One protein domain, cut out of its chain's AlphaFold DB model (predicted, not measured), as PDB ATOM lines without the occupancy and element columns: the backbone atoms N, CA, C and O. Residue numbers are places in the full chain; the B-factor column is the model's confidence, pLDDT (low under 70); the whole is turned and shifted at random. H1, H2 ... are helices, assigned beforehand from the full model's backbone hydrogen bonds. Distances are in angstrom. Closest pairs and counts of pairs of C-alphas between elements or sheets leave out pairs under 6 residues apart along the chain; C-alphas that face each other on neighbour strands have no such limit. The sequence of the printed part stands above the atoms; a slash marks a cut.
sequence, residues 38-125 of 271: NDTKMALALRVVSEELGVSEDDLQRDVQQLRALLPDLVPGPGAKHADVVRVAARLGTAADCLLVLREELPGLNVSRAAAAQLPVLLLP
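Overview. This is residues 38 to 125 of the 271 residues of an uncharacterized protein of Chlamydomonas schloesseri (UniProt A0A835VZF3). The longest helix, H1, stands across one end of an elongated body, H2 runs away from it along one side, and the short H3 sits in the middle, packed on both. H4 makes much of the other half; after it the chain turns back through the short H5, set steeply to H4, and the short H6, which packs on both H4 and H3, and residues 104 to 109 stick out at that end. The printed part has 88 residues with six named helices, H1 to H6 in order along the chain, and no named strand; the class is all helix. The helix packing is mostly crossed: of 4 touching pairs that have a tilt, 0 are at a shallow one. The whole is compact, with a radius of gyration of the C-alphas of 12.5 A, and spans 37 by 23 by 19 A.

Along the chain. H1, residues 38 to 53, begins at C-alpha 38 (15.916, 42.724, -34.221) and is 22.0 A long. H2 is residues 57 to 70, 19.8 A, and H3 is residues 82 to 89, 10.7 A. H4, residues 92 to 105, is 19.9 A long and ends at C-alpha 105 (22.897, 47.236, -66.502). H5 is residues 111 to 117, 9.8 A; H6 is residues 119 to 123, 7.1 A, ending at C-alpha 123 (19.737, 55.791, -51.642).

Arrangement. H1 touches H3, the hub, closest at the C-alphas of Ala 45 and Ala 83, 5.0 A, at a steep tilt of 54 degrees, the same way. With residues 46 to 50 alone H1 touches H2, at a steep tilt of 63 degrees, opposite ways; the C-alphas of Ser 50 and Glu 57 are closest, 5.6 A. H2 and H3 touch about perpendicular, at 82 degrees, closest at the C-alphas of Val 64 and Ala 89, 5.0 A. H3 also touches H6, closest at the C-alphas of Val 88 and Leu 123, 6.1 A. H4 touches H6 with residues 94 to 99 alone, closest at the C-alphas of Ala 95 and Leu 122, 5.1 A. With residues 99 to 103 alone H4 touches H5, at a steep tilt of 62 degrees, opposite ways; the C-alphas of Arg 103 and Val 111 are closest, 6.5 A. H1 is apart from H4, H5 and H6. In H1 to H5 every O i to N i+4 pair is within hydrogen-bond range; in H6 it is 0 of 1, beside 2 of 2 O i to N i+3 pairs.

Size, cuts and confidence. The two C-alphas farthest apart are those of Glu 51 and Gly 108, 38.4 A. The printed part has no cut. The link from H2 to H3, 11 residues, is long; the other four are tight. The mean pLDDT of the printed part is 95.7, and no printed residue is under 70.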
ATOM      1  N   ASN A  38      15.943  42.034 -32.921       90.56
ATOM      2  CA  ASN A  38      15.916  42.724 -34.221       90.56
ATOM      3  C   ASN A  38      14.610  43.508 -34.440       90.56
ATOM      4  O   ASN A  38      14.629  44.573 -35.052       90.56
ATOM      5  N   ASP A  39      13.495  43.038 -33.880       93.50
ATOM      6  CA  ASP A  39      12.214  43.742 -33.953       93.50
ATOM      7  C   ASP A  39      12.233  45.046 -33.149       93.50
ATOM      8  O   ASP A  39      11.757  46.068 -33.640       93.50
ATOM      9  N   THR A  40      12.836  45.059 -31.952       94.56
ATOM     10  CA  THR A  40      12.956  46.299 -31.167       94.56
ATOM     11  C   THR A  40      13.960  47.268 -31.781       94.56
ATOM     12  O   THR A  40      13.699  48.472 -31.796       94.56
ATOM     13  N   LYS A  41      15.050  46.767 -32.382       94.94
ATOM     14  CA  LYS A  41      15.974  47.576 -33.200       94.94
ATOM     15  C   LYS A  41      15.258  48.206 -34.400       94.94
ATOM     16  O   LYS A  41      15.459  49.388 -34.673       94.94
ATOM     17  N   MET A  42      14.413  47.444 -35.099       96.38
ATOM     18  CA  MET A  42      13.636  47.943 -36.238       96.38
ATOM     19  C   MET A  42      12.583  48.971 -35.808       96.38
ATOM     20  O   MET A  42      12.472  50.016 -36.438       96.38
ATOM     21  N   ALA A  43      11.851  48.715 -34.721       96.69
ATOM     22  CA  ALA A  43      10.867  49.655 -34.178       96.69
ATOM     23  C   ALA A  43      11.520  50.979 -33.749       96.69
ATOM     24  O   ALA A  43      10.997  52.055 -34.035       96.69
ATOM     25  N   LEU A  44      12.699  50.914 -33.121       96.88
ATOM     26  CA  LEU A  44      13.469  52.111 -32.791       96.88
ATOM     27  C   LEU A  44      13.920  52.858 -34.053       96.88
ATOM     28  O   LEU A  44      13.804  54.078 -34.105       96.88
ATOM     29  N   ALA A  45      14.418  52.142 -35.065       97.12
ATOM     30  CA  ALA A  45      14.827  52.746 -36.330       97.12
ATOM     31  C   ALA A  45      13.654  53.439 -37.043       97.12
ATOM     32  O   ALA A  45      13.827  54.556 -37.524       97.12
ATOM     33  N   LEU A  46      12.470  52.817 -37.057       97.94
ATOM     34  CA  LEU A  46      11.238  53.405 -37.593       97.94
ATOM     35  C   LEU A  46      10.912  54.732 -36.916       97.94
ATOM     36  O   LEU A  46      10.736  55.726 -37.610       97.94
ATOM     37  N   ARG A  47      10.918  54.762 -35.582       98.25
ATOM     38  CA  ARG A  47      10.638  55.972 -34.803       98.25
ATOM     39  C   ARG A  47      11.651  57.096 -35.025       98.25
ATOM     40  O   ARG A  47      11.283  58.260 -35.098       98.25
ATOM     41  N   VAL A  48      12.941  56.770 -35.106       98.06
ATOM     42  CA  VAL A  48      13.982  57.790 -35.326       98.06
ATOM     43  C   VAL A  48      13.873  58.377 -36.734       98.06
ATOM     44  O   VAL A  48      13.968  59.588 -36.907       98.06
ATOM     45  N   VAL A  49      13.661  57.531 -37.745       97.94
ATOM     46  CA  VAL A  49      13.583  57.979 -39.144       97.94
ATOM     47  C   VAL A  49      12.244  58.664 -39.448       97.94
ATOM     48  O   VAL A  49      12.221  59.596 -40.251       97.94
ATOM     49  N   SER A  50      11.144  58.262 -38.802       98.00
ATOM     50  CA  SER A  50       9.844  58.941 -38.913       98.00
ATOM     51  C   SER A  50       9.936  60.388 -38.433       98.00
ATOM     52  O   SER A  50       9.498  61.297 -39.138       98.00
ATOM     53  N   GLU A  51      10.585  60.609 -37.288       98.06
ATOM     54  CA  GLU A  51      10.846  61.936 -36.731       98.06
ATOM     55  C   GLU A  51      11.801  62.750 -37.620       98.06
ATOM     56  O   GLU A  51      11.552  63.929 -37.863       98.06
ATOM     57  N   GLU A  52      12.850  62.119 -38.164       98.00
ATOM     58  CA  GLU A  52      13.819  62.763 -39.068       98.00
ATOM     59  C   GLU A  52      13.169  63.260 -40.373       98.00
ATOM     60  O   GLU A  52      13.491  64.349 -40.850       98.00
ATOM     61  N   LEU A  53      12.262  62.471 -40.958       97.06
ATOM     62  CA  LEU A  53      11.647  62.760 -42.260       97.06
ATOM     63  C   LEU A  53      10.271  63.437 -42.160       97.06
ATOM     64  O   LEU A  53       9.757  63.910 -43.173       97.06
ATOM     65  N   GLY A  54       9.665  63.481 -40.971       97.56
ATOM     66  CA  GLY A  54       8.314  64.005 -40.763       97.56
ATOM     67  C   GLY A  54       7.211  63.140 -41.388       97.56
ATOM     68  O   GLY A  54       6.179  63.671 -41.800       97.56
ATOM     69  N   VAL A  55       7.425  61.824 -41.487       98.00
ATOM     70  CA  VAL A  55       6.474  60.847 -42.058       98.00
ATOM     71  C   VAL A  55       5.862  60.013 -40.931       98.00
ATOM     72  O   VAL A  55       6.494  59.814 -39.898       98.00
ATOM     73  N   SER A  56       4.627  59.525 -41.096       98.25
ATOM     74  CA  SER A  56       3.993  58.680 -40.078       98.25
ATOM     75  C   SER A  56       4.715  57.327 -39.930       98.25
ATOM     76  O   SER A  56       5.194  56.749 -40.909       98.25
ATOM     77  N   GLU A  57       4.793  56.804 -38.700       98.19
ATOM     78  CA  GLU A  57       5.405  55.490 -38.437       98.19
ATOM     79  C   GLU A  57       4.648  54.351 -39.138       98.19
ATOM     80  O   GLU A  57       5.277  53.426 -39.652       98.19
ATOM     81  N   ASP A  58       3.315  54.441 -39.209       98.06
ATOM     82  CA  ASP A  58       2.460  53.433 -39.847       98.06
ATOM     83  C   ASP A  58       2.702  53.346 -41.360       98.06
ATOM     84  O   ASP A  58       2.737  52.247 -41.923       98.06
ATOM     85  N   ASP A  59       2.888  54.488 -42.031       98.06
ATOM     86  CA  ASP A  59       3.174  54.516 -43.468       98.06
ATOM     87  C   ASP A  59       4.573  53.954 -43.750       98.06
ATOM     88  O   ASP A  59       4.710  53.051 -44.575       98.06
ATOM     89  N   LEU A  60       5.587  54.359 -42.974       98.06
ATOM     90  CA  LEU A  60       6.931  53.780 -43.084       98.06
ATOM     91  C   LEU A  60       6.938  52.274 -42.815       98.06
ATOM     92  O   LEU A  60       7.665  51.527 -43.470       98.06
ATOM     93  N   GLN A  61       6.130  51.796 -41.869       98.06
ATOM     94  CA  GLN A  61       6.022  50.366 -41.600       98.06
ATOM     95  C   GLN A  61       5.440  49.606 -42.801       98.06
ATOM     96  O   GLN A  61       5.931  48.516 -43.121       98.06
ATOM     97  N   ARG A  62       4.427  50.161 -43.483       98.31
ATOM     98  CA  ARG A  62       3.892  49.588 -44.732       98.31
ATOM     99  C   ARG A  62       4.951  49.583 -45.829       98.31
ATOM    100  O   ARG A  62       5.132  48.551 -46.475       98.31
ATOM    101  N   ASP A  63       5.697  50.670 -45.981       98.19
ATOM    102  CA  ASP A  63       6.755  50.774 -46.988       98.19
ATOM    103  C   ASP A  63       7.896  49.785 -46.721       98.19
ATOM    104  O   ASP A  63       8.405  49.156 -47.647       98.19
ATOM    105  N   VAL A  64       8.259  49.546 -45.455       97.50
ATOM    106  CA  VAL A  64       9.238  48.509 -45.083       97.50
ATOM    107  C   VAL A  64       8.727  47.111 -45.446       97.50
ATOM    108  O   VAL A  64       9.506  46.273 -45.904       97.50
ATOM    109  N   GLN A  65       7.432  46.834 -45.268       97.38
ATOM    110  CA  GLN A  65       6.844  45.558 -45.692       97.38
ATOM    111  C   GLN A  65       6.878  45.402 -47.216       97.38
ATOM    112  O   GLN A  65       7.237  44.331 -47.709       97.38
ATOM    113  N   GLN A  66       6.572  46.466 -47.962       97.94
ATOM    114  CA  GLN A  66       6.673  46.470 -49.421       97.94
ATOM    115  C   GLN A  66       8.124  46.293 -49.886       97.94
ATOM    116  O   GLN A  66       8.387  45.470 -50.761       97.94
ATOM    117  N   LEU A  67       9.084  46.966 -49.246       97.38
ATOM    118  CA  LEU A  67      10.507  46.803 -49.537       97.38
ATOM    119  C   LEU A  67      10.968  45.357 -49.316       97.38
ATOM    120  O   LEU A  67      11.695  44.819 -50.144       97.38
ATOM    121  N   ARG A  68      10.516  44.695 -48.242       96.50
ATOM    122  CA  ARG A  68      10.801  43.266 -48.002       96.50
ATOM    123  C   ARG A  68      10.164  42.348 -49.045       96.50
ATOM    124  O   ARG A  68      10.720  41.295 -49.336       96.50
ATOM    125  N   ALA A  69       9.020  42.731 -49.612       96.94
ATOM    126  CA  ALA A  69       8.412  41.996 -50.719       96.94
ATOM    127  C   ALA A  69       9.211  42.160 -52.026       96.94
ATOM    128  O   ALA A  69       9.307  41.208 -52.798       96.94
ATOM    129  N   LEU A  70       9.811  43.335 -52.259       96.75
ATOM    130  CA  LEU A  70      10.699  43.586 -53.404       96.75
ATOM    131  C   LEU A  70      12.080  42.932 -53.239       96.75
ATOM    132  O   LEU A  70      12.663  42.465 -54.217       96.75
ATOM    133  N   LEU A  71      12.599  42.896 -52.010       96.81
ATOM    134  CA  LEU A  71      13.913  42.366 -51.646       96.81
ATOM    135  C   LEU A  71      13.754  41.219 -50.639       96.81
ATOM    136  O   LEU A  71      13.991  41.415 -49.443       96.81
ATOM    137  N   PRO A  72      13.368  40.010 -51.084       95.69
ATOM    138  CA  PRO A  72      13.186  38.870 -50.184       95.69
ATOM    139  C   PRO A  72      14.485  38.441 -49.485       95.69
ATOM    140  O   PRO A  72      14.430  37.863 -48.403       95.69
ATOM    141  N   ASP A  73      15.651  38.756 -50.061       95.56
ATOM    142  CA  ASP A  73      16.963  38.472 -49.460       95.56
ATOM    143  C   ASP A  73      17.386  39.518 -48.409       95.56
ATOM    144  O   ASP A  73      18.493  39.446 -47.867       95.56
ATOM    145  N   LEU A  74      16.532  40.505 -48.113       94.38
ATOM    146  CA  LEU A  74      16.805  41.546 -47.129       94.38
ATOM    147  C   LEU A  74      16.712  40.989 -45.706       94.38
ATOM    148  O   LEU A  74      15.696  41.110 -45.018       94.38
ATOM    149  N   VAL A  75      17.810  40.396 -45.250       88.56
ATOM    150  CA  VAL A  75      17.977  39.957 -43.866       88.56
ATOM    151  C   VAL A  75      18.687  41.068 -43.086       88.56
ATOM    152  O   VAL A  75      19.834  41.387 -43.406       88.56
ATOM    153  N   PRO A  76      18.049  41.668 -42.060       82.00
ATOM    154  CA  PRO A  76      18.723  42.605 -41.169       82.00
ATOM    155  C   PRO A  76      19.936  41.917 -40.541       82.00
ATOM    156  O   PRO A  76      19.811  40.878 -39.889       82.00
ATOM    157  N   GLY A  77      21.114  42.479 -40.770       79.44
ATOM    158  CA  GLY A  77      22.383  41.851 -40.426       79.44
ATOM    159  C   GLY A  77      23.524  42.863 -40.462       79.44
ATOM    160  O   GLY A  77      23.273  44.055 -40.637       79.44
ATOM    161  N   PRO A  78      24.782  42.418 -40.327       73.88
ATOM    162  CA  PRO A  78      25.931  43.324 -40.271       73.88
ATOM    163  C   PRO A  78      26.076  44.195 -41.531       73.88
ATOM    164  O   PRO A  78      26.540  45.328 -41.439       73.88
ATOM    165  N   GLY A  79      25.626  43.710 -42.697       76.25
ATOM    166  CA  GLY A  79      25.624  44.485 -43.945       76.25
ATOM    167  C   GLY A  79      24.455  45.469 -44.091       76.25
ATOM    168  O   GLY A  79      24.586  46.483 -44.767       76.25
ATOM    169  N   ALA A  80      23.322  45.209 -43.431       86.88
ATOM    170  CA  ALA A  80      22.088  45.977 -43.582       86.88
ATOM    171  C   ALA A  80      21.655  46.562 -42.236       86.88
ATOM    172  O   ALA A  80      20.940  45.927 -41.452       86.88
ATOM    173  N   LYS A  81      22.084  47.799 -41.959       93.12
ATOM    174  CA  LYS A  81      21.675  48.505 -40.742       93.12
ATOM    175  C   LYS A  81      20.170  48.768 -40.784       93.12
ATOM    176  O   LYS A  81      19.633  49.210 -41.794       93.12
ATOM    177  N   HIS A  82      19.500  48.569 -39.650       95.38
ATOM    178  CA  HIS A  82      18.053  48.772 -39.516       95.38
ATOM    179  C   HIS A  82      17.623  50.189 -39.938       95.38
ATOM    180  O   HIS A  82      16.629  50.343 -40.636       95.38
ATOM    181  N   ALA A  83      18.409  51.215 -39.589       95.88
ATOM    182  CA  ALA A  83      18.153  52.594 -40.008       95.88
ATOM    183  C   ALA A  83      18.229  52.779 -41.533       95.88
ATOM    184  O   ALA A  83      17.390  53.467 -42.106       95.88
ATOM    185  N   ASP A  84      19.191  52.134 -42.197       96.12
ATOM    186  CA  ASP A  84      19.342  52.229 -43.651       96.12
ATOM    187  C   ASP A  84      18.182  51.525 -44.365       96.12
ATOM    188  O   ASP A  84      17.655  52.061 -45.334       96.12
ATOM    189  N   VAL A  85      17.710  50.386 -43.839       97.12
ATOM    190  CA  VAL A  85      16.503  49.700 -44.343       97.12
ATOM    191  C   VAL A  85      15.295  50.636 -44.319       97.12
ATOM    192  O   VAL A  85      14.594  50.757 -45.320       97.12
ATOM    193  N   VAL A  86      15.061  51.318 -43.194       97.62
ATOM    194  CA  VAL A  86      13.925  52.240 -43.056       97.62
ATOM    195  C   VAL A  86      14.084  53.460 -43.966       97.62
ATOM    196  O   VAL A  86      13.119  53.875 -44.600       97.62
ATOM    197  N   ARG A  87      15.295  54.013 -44.097       97.62
ATOM    198  CA  ARG A  87      15.562  55.146 -45.003       97.62
ATOM    199  C   ARG A  87      15.348  54.792 -46.473       97.62
ATOM    200  O   ARG A  87      14.833  55.617 -47.222       97.62
ATOM    201  N   VAL A  88      15.725  53.579 -46.879       97.56
ATOM    202  CA  VAL A  88      15.443  53.070 -48.229       97.56
ATOM    203  C   VAL A  88      13.939  52.862 -48.412       97.56
ATOM    204  O   VAL A  88      13.403  53.250 -49.444       97.56
ATOM    205  N   ALA A  89      13.242  52.322 -47.407       97.62
ATOM    206  CA  ALA A  89      11.792  52.138 -47.459       97.62
ATOM    207  C   ALA A  89      11.039  53.470 -47.591       97.62
ATOM    208  O   ALA A  89      10.166  53.588 -48.440       97.62
ATOM    209  N   ALA A  90      11.455  54.510 -46.862       98.00
ATOM    210  CA  ALA A  90      10.908  55.864 -47.000       98.00
ATOM    211  C   ALA A  90      11.050  56.443 -48.423       98.00
ATOM    212  O   ALA A  90      10.397  57.420 -48.786       98.00
ATOM    213  N   ARG A  91      11.938  55.857 -49.232       97.56
ATOM    214  CA  ARG A  91      12.222  56.213 -50.622       97.56
ATOM    215  C   ARG A  91      11.918  55.051 -51.572       97.56
ATOM    216  O   ARG A  91      12.644  54.830 -52.542       97.56
ATOM    217  N   LEU A  92      10.839  54.314 -51.306       97.62
ATOM    218  CA  LEU A  92      10.497  53.093 -52.036       97.62
ATOM    219  C   LEU A  92      10.433  53.290 -53.559       97.62
ATOM    220  O   LEU A  92      10.937  52.448 -54.295       97.62
ATOM    221  N   GLY A  93       9.866  54.408 -54.025       97.38
ATOM    222  CA  GLY A  93       9.771  54.720 -55.456       97.38
ATOM    223  C   GLY A  93      11.142  54.789 -56.132       97.38
ATOM    224  O   GLY A  93      11.410  54.037 -57.063       97.38
ATOM    225  N   THR A  94      12.057  55.604 -55.596       97.00
ATOM    226  CA  THR A  94      13.416  55.708 -56.149       97.00
ATOM    227  C   THR A  94      14.212  54.419 -55.966       97.00
ATOM    228  O   THR A  94      15.019  54.073 -56.821       97.00
ATOM    229  N   ALA A  95      13.982  53.679 -54.874       97.56
ATOM    230  CA  ALA A  95      14.619  52.385 -54.664       97.56
ATOM    231  C   ALA A  95      14.185  51.368 -55.735       97.56
ATOM    232  O   ALA A  95      15.032  50.644 -56.255       97.56
ATOM    233  N   ALA A  96      12.900  51.341 -56.105       97.81
ATOM    234  CA  ALA A  96      12.391  50.492 -57.180       97.81
ATOM    235  C   ALA A  96      13.018  50.852 -58.537       97.81
ATOM    236  O   ALA A  96      13.481  49.953 -59.242       97.81
ATOM    237  N   ASP A  97      13.126  52.145 -58.859       98.06
ATOM    238  CA  ASP A  97      13.805  52.610 -60.076       98.06
ATOM    239  C   ASP A  97      15.282  52.178 -60.095       98.06
ATOM    240  O   ASP A  97      15.769  51.643 -61.091       98.06
ATOM    241  N   CYS A  98      15.992  52.314 -58.971       97.94
ATOM    242  CA  CYS A  98      17.378  51.853 -58.837       97.94
ATOM    243  C   CYS A  98      17.524  50.333 -59.030       97.94
ATOM    244  O   CYS A  98      18.502  49.880 -59.627       97.94
ATOM    245  N   LEU A  99      16.560  49.529 -58.566       97.75
ATOM    246  CA  LEU A  99      16.558  48.078 -58.790       97.75
ATOM    247  C   LEU A  99      16.349  47.722 -60.268       97.75
ATOM    248  O   LEU A  99      16.965  46.768 -60.751       97.75
ATOM    249  N   LEU A 100      15.524  48.486 -60.990       97.94
ATOM    250  CA  LEU A 100      15.363  48.334 -62.437       97.94
ATOM    251  C   LEU A 100      16.661  48.677 -63.171       97.94
ATOM    252  O   LEU A 100      17.128  47.864 -63.966       97.94
ATOM    253  N   VAL A 101      17.306  49.795 -62.823       98.00
ATOM    254  CA  VAL A 101      18.614  50.179 -63.385       98.00
ATOM    255  C   VAL A 101      19.663  49.090 -63.141       98.00
ATOM    256  O   VAL A 101      20.358  48.683 -64.069       98.00
ATOM    257  N   LEU A 102      19.748  48.547 -61.920       97.56
ATOM    258  CA  LEU A 102      20.657  47.435 -61.612       97.56
ATOM    259  C   LEU A 102      20.366  46.195 -62.466       97.56
ATOM    260  O   LEU A 102      21.295  45.494 -62.871       97.56
ATOM    261  N   ARG A 103      19.089  45.908 -62.742       97.75
ATOM    262  CA  ARG A 103      18.681  44.761 -63.559       97.75
ATOM    263  C   ARG A 103      18.998  44.949 -65.042       97.75
ATOM    264  O   ARG A 103      19.355  43.966 -65.692       97.75
ATOM    265  N   GLU A 104      18.840  46.164 -65.553       97.69
ATOM    266  CA  GLU A 104      19.148  46.540 -66.936       97.69
ATOM    267  C   GLU A 104      20.654  46.492 -67.205       97.69
ATOM    268  O   GLU A 104      21.088  45.869 -68.172       97.69
ATOM    269  N   GLU A 105      21.449  47.101 -66.323       96.94
ATOM    270  CA  GLU A 105      22.897  47.236 -66.502       96.94
ATOM    271  C   GLU A 105      23.655  45.936 -66.187       96.94
ATOM    272  O   GLU A 105      24.697  45.663 -66.780       96.94
ATOM    273  N   LEU A 106      23.158  45.103 -65.266       96.50
ATOM    274  CA  LEU A 106      23.823  43.861 -64.849       96.50
ATOM    275  C   LEU A 106      22.906  42.641 -65.046       96.50
ATOM    276  O   LEU A 106      22.476  42.005 -64.071       96.50
ATOM    277  N   PRO A 107      22.610  42.263 -66.307       95.81
ATOM    278  CA  PRO A 107      21.732  41.141 -66.595       95.81
ATOM    279  C   PRO A 107      22.356  39.838 -66.080       95.81
ATOM    280  O   PRO A 107      23.410  39.392 -66.528       95.81
ATOM    281  N   GLY A 108      21.684  39.208 -65.118       93.56
ATOM    282  CA  GLY A 108      22.103  37.937 -64.524       93.56
ATOM    283  C   GLY A 108      22.644  38.042 -63.100       93.56
ATOM    284  O   GLY A 108      22.702  37.015 -62.427       93.56
ATOM    285  N   LEU A 109      22.951  39.245 -62.610       96.56
ATOM    286  CA  LEU A 109      23.239  39.448 -61.191       96.56
ATOM    287  C   LEU A 109      21.964  39.212 -60.363       96.56
ATOM    288  O   LEU A 109      20.867  39.631 -60.755       96.56
ATOM    289  N   ASN A 110      22.088  38.554 -59.204       96.31
ATOM    290  CA  ASN A 110      20.999  38.535 -58.227       96.31
ATOM    291  C   ASN A 110      20.888  39.920 -57.568       96.31
ATOM    292  O   ASN A 110      21.518  40.192 -56.546       96.31
ATOM    293  N   VAL A 111      20.085  40.789 -58.188       96.69
ATOM    294  CA  VAL A 111      19.874  42.181 -57.765       96.69
ATOM    295  C   VAL A 111      19.347  42.257 -56.333       96.69
ATOM    296  O   VAL A 111      19.812  43.100 -55.576       96.69
ATOM    297  N   SER A 112      18.447  41.350 -55.933       96.06
ATOM    298  CA  SER A 112      17.883  41.318 -54.577       96.06
ATOM    299  C   SER A 112      18.982  41.141 -53.527       96.06
ATOM    300  O   SER A 112      19.141  41.979 -52.638       96.06
ATOM    301  N   ARG A 113      19.821  40.113 -53.691       95.75
ATOM    302  CA  ARG A 113      20.944  39.842 -52.785       95.75
ATOM    303  C   ARG A 113      21.998  40.952 -52.803       95.75
ATOM    304  O   ARG A 113      22.484  41.343 -51.743       95.75
ATOM    305  N   ALA A 114      22.360  41.452 -53.985       95.62
ATOM    306  CA  ALA A 114      23.382  42.488 -54.121       95.62
ATOM    307  C   ALA A 114      22.931  43.823 -53.498       95.62
ATOM    308  O   ALA A 114      23.688  44.449 -52.758       95.62
ATOM    309  N   ALA A 115      21.677  44.217 -53.729       96.06
ATOM    310  CA  ALA A 115      21.097  45.428 -53.160       96.06
ATOM    311  C   ALA A 115      20.869  45.310 -51.644       96.06
ATOM    312  O   ALA A 115      21.138  46.259 -50.911       96.06
ATOM    313  N   ALA A 116      20.448  44.137 -51.155       95.56
ATOM    314  CA  ALA A 116      20.312  43.875 -49.722       95.56
ATOM    315  C   ALA A 116      21.654  43.982 -48.976       95.56
ATOM    316  O   ALA A 116      21.696  44.475 -47.850       95.56
ATOM    317  N   ALA A 117      22.751  43.554 -49.606       94.88
ATOM    318  CA  ALA A 117      24.090  43.655 -49.034       94.88
ATOM    319  C   ALA A 117      24.651  45.087 -49.036       94.88
ATOM    320  O   ALA A 117      25.507  45.396 -48.210       94.88
ATOM    321  N   GLN A 118      24.180  45.954 -49.941       94.88
ATOM    322  CA  GLN A 118      24.676  47.320 -50.101       94.88
ATOM    323  C   GLN A 118      23.520  48.326 -50.244       94.88
ATOM    324  O   GLN A 118      23.402  49.044 -51.236       94.88
ATOM    325  N   LEU A 119      22.686  48.434 -49.207       95.50
ATOM    326  CA  LEU A 119      21.546  49.363 -49.169       95.50
ATOM    327  C   LEU A 119      21.868  50.826 -49.520       95.50
ATOM    328  O   LEU A 119      21.033  51.451 -50.175       95.50
ATOM    329  N   PRO A 120      23.041  51.396 -49.167       95.06
ATOM    330  CA  PRO A 120      23.358  52.775 -49.536       95.06
ATOM    331  C   PRO A 120      23.335  53.041 -51.046       95.06
ATOM    332  O   PRO A 120      23.131  54.181 -51.449       95.06
ATOM    333  N   VAL A 121      23.505  52.010 -51.881       96.12
ATOM    334  CA  VAL A 121      23.395  52.131 -53.344       96.12
ATOM    335  C   VAL A 121      21.965  52.479 -53.771       96.12
ATOM    336  O   VAL A 121      21.784  53.246 -54.710       96.12
ATOM    337  N   LEU A 122      20.947  52.004 -53.045       97.06
ATOM    338  CA  LEU A 122      19.539  52.324 -53.320       97.06
ATOM    339  C   LEU A 122      19.132  53.733 -52.864       97.06
ATOM    340  O   LEU A 122      18.059  54.204 -53.227       97.06
ATOM    341  N   LEU A 123      19.967  54.405 -52.065       96.38
ATOM    342  CA  LEU A 123      19.737  55.791 -51.642       96.38
ATOM    343  C   LEU A 123      20.233  56.816 -52.675       96.38
ATOM    344  O   LEU A 123      19.918  58.004 -52.542       96.38
ATOM    345  N   LEU A 124      21.005  56.375 -53.673       96.56
ATOM    346  CA  LEU A 124      21.494  57.213 -54.765       96.56
ATOM    347  C   LEU A 124      20.370  57.518 -55.768       96.56
ATOM    348  O   LEU A 124      19.472  56.696 -55.954       96.56
ATOM    349  N   PRO A 125      20.421  58.669 -56.461       96.62
ATOM    350  CA  PRO A 125      19.582  58.904 -57.630       96.62
ATOM    351  C   PRO A 125      19.850  57.851 -58.724       96.62
ATOM    352  O   PRO A 125      21.016  57.504 -58.948       96.62
TER     353      PRO A 125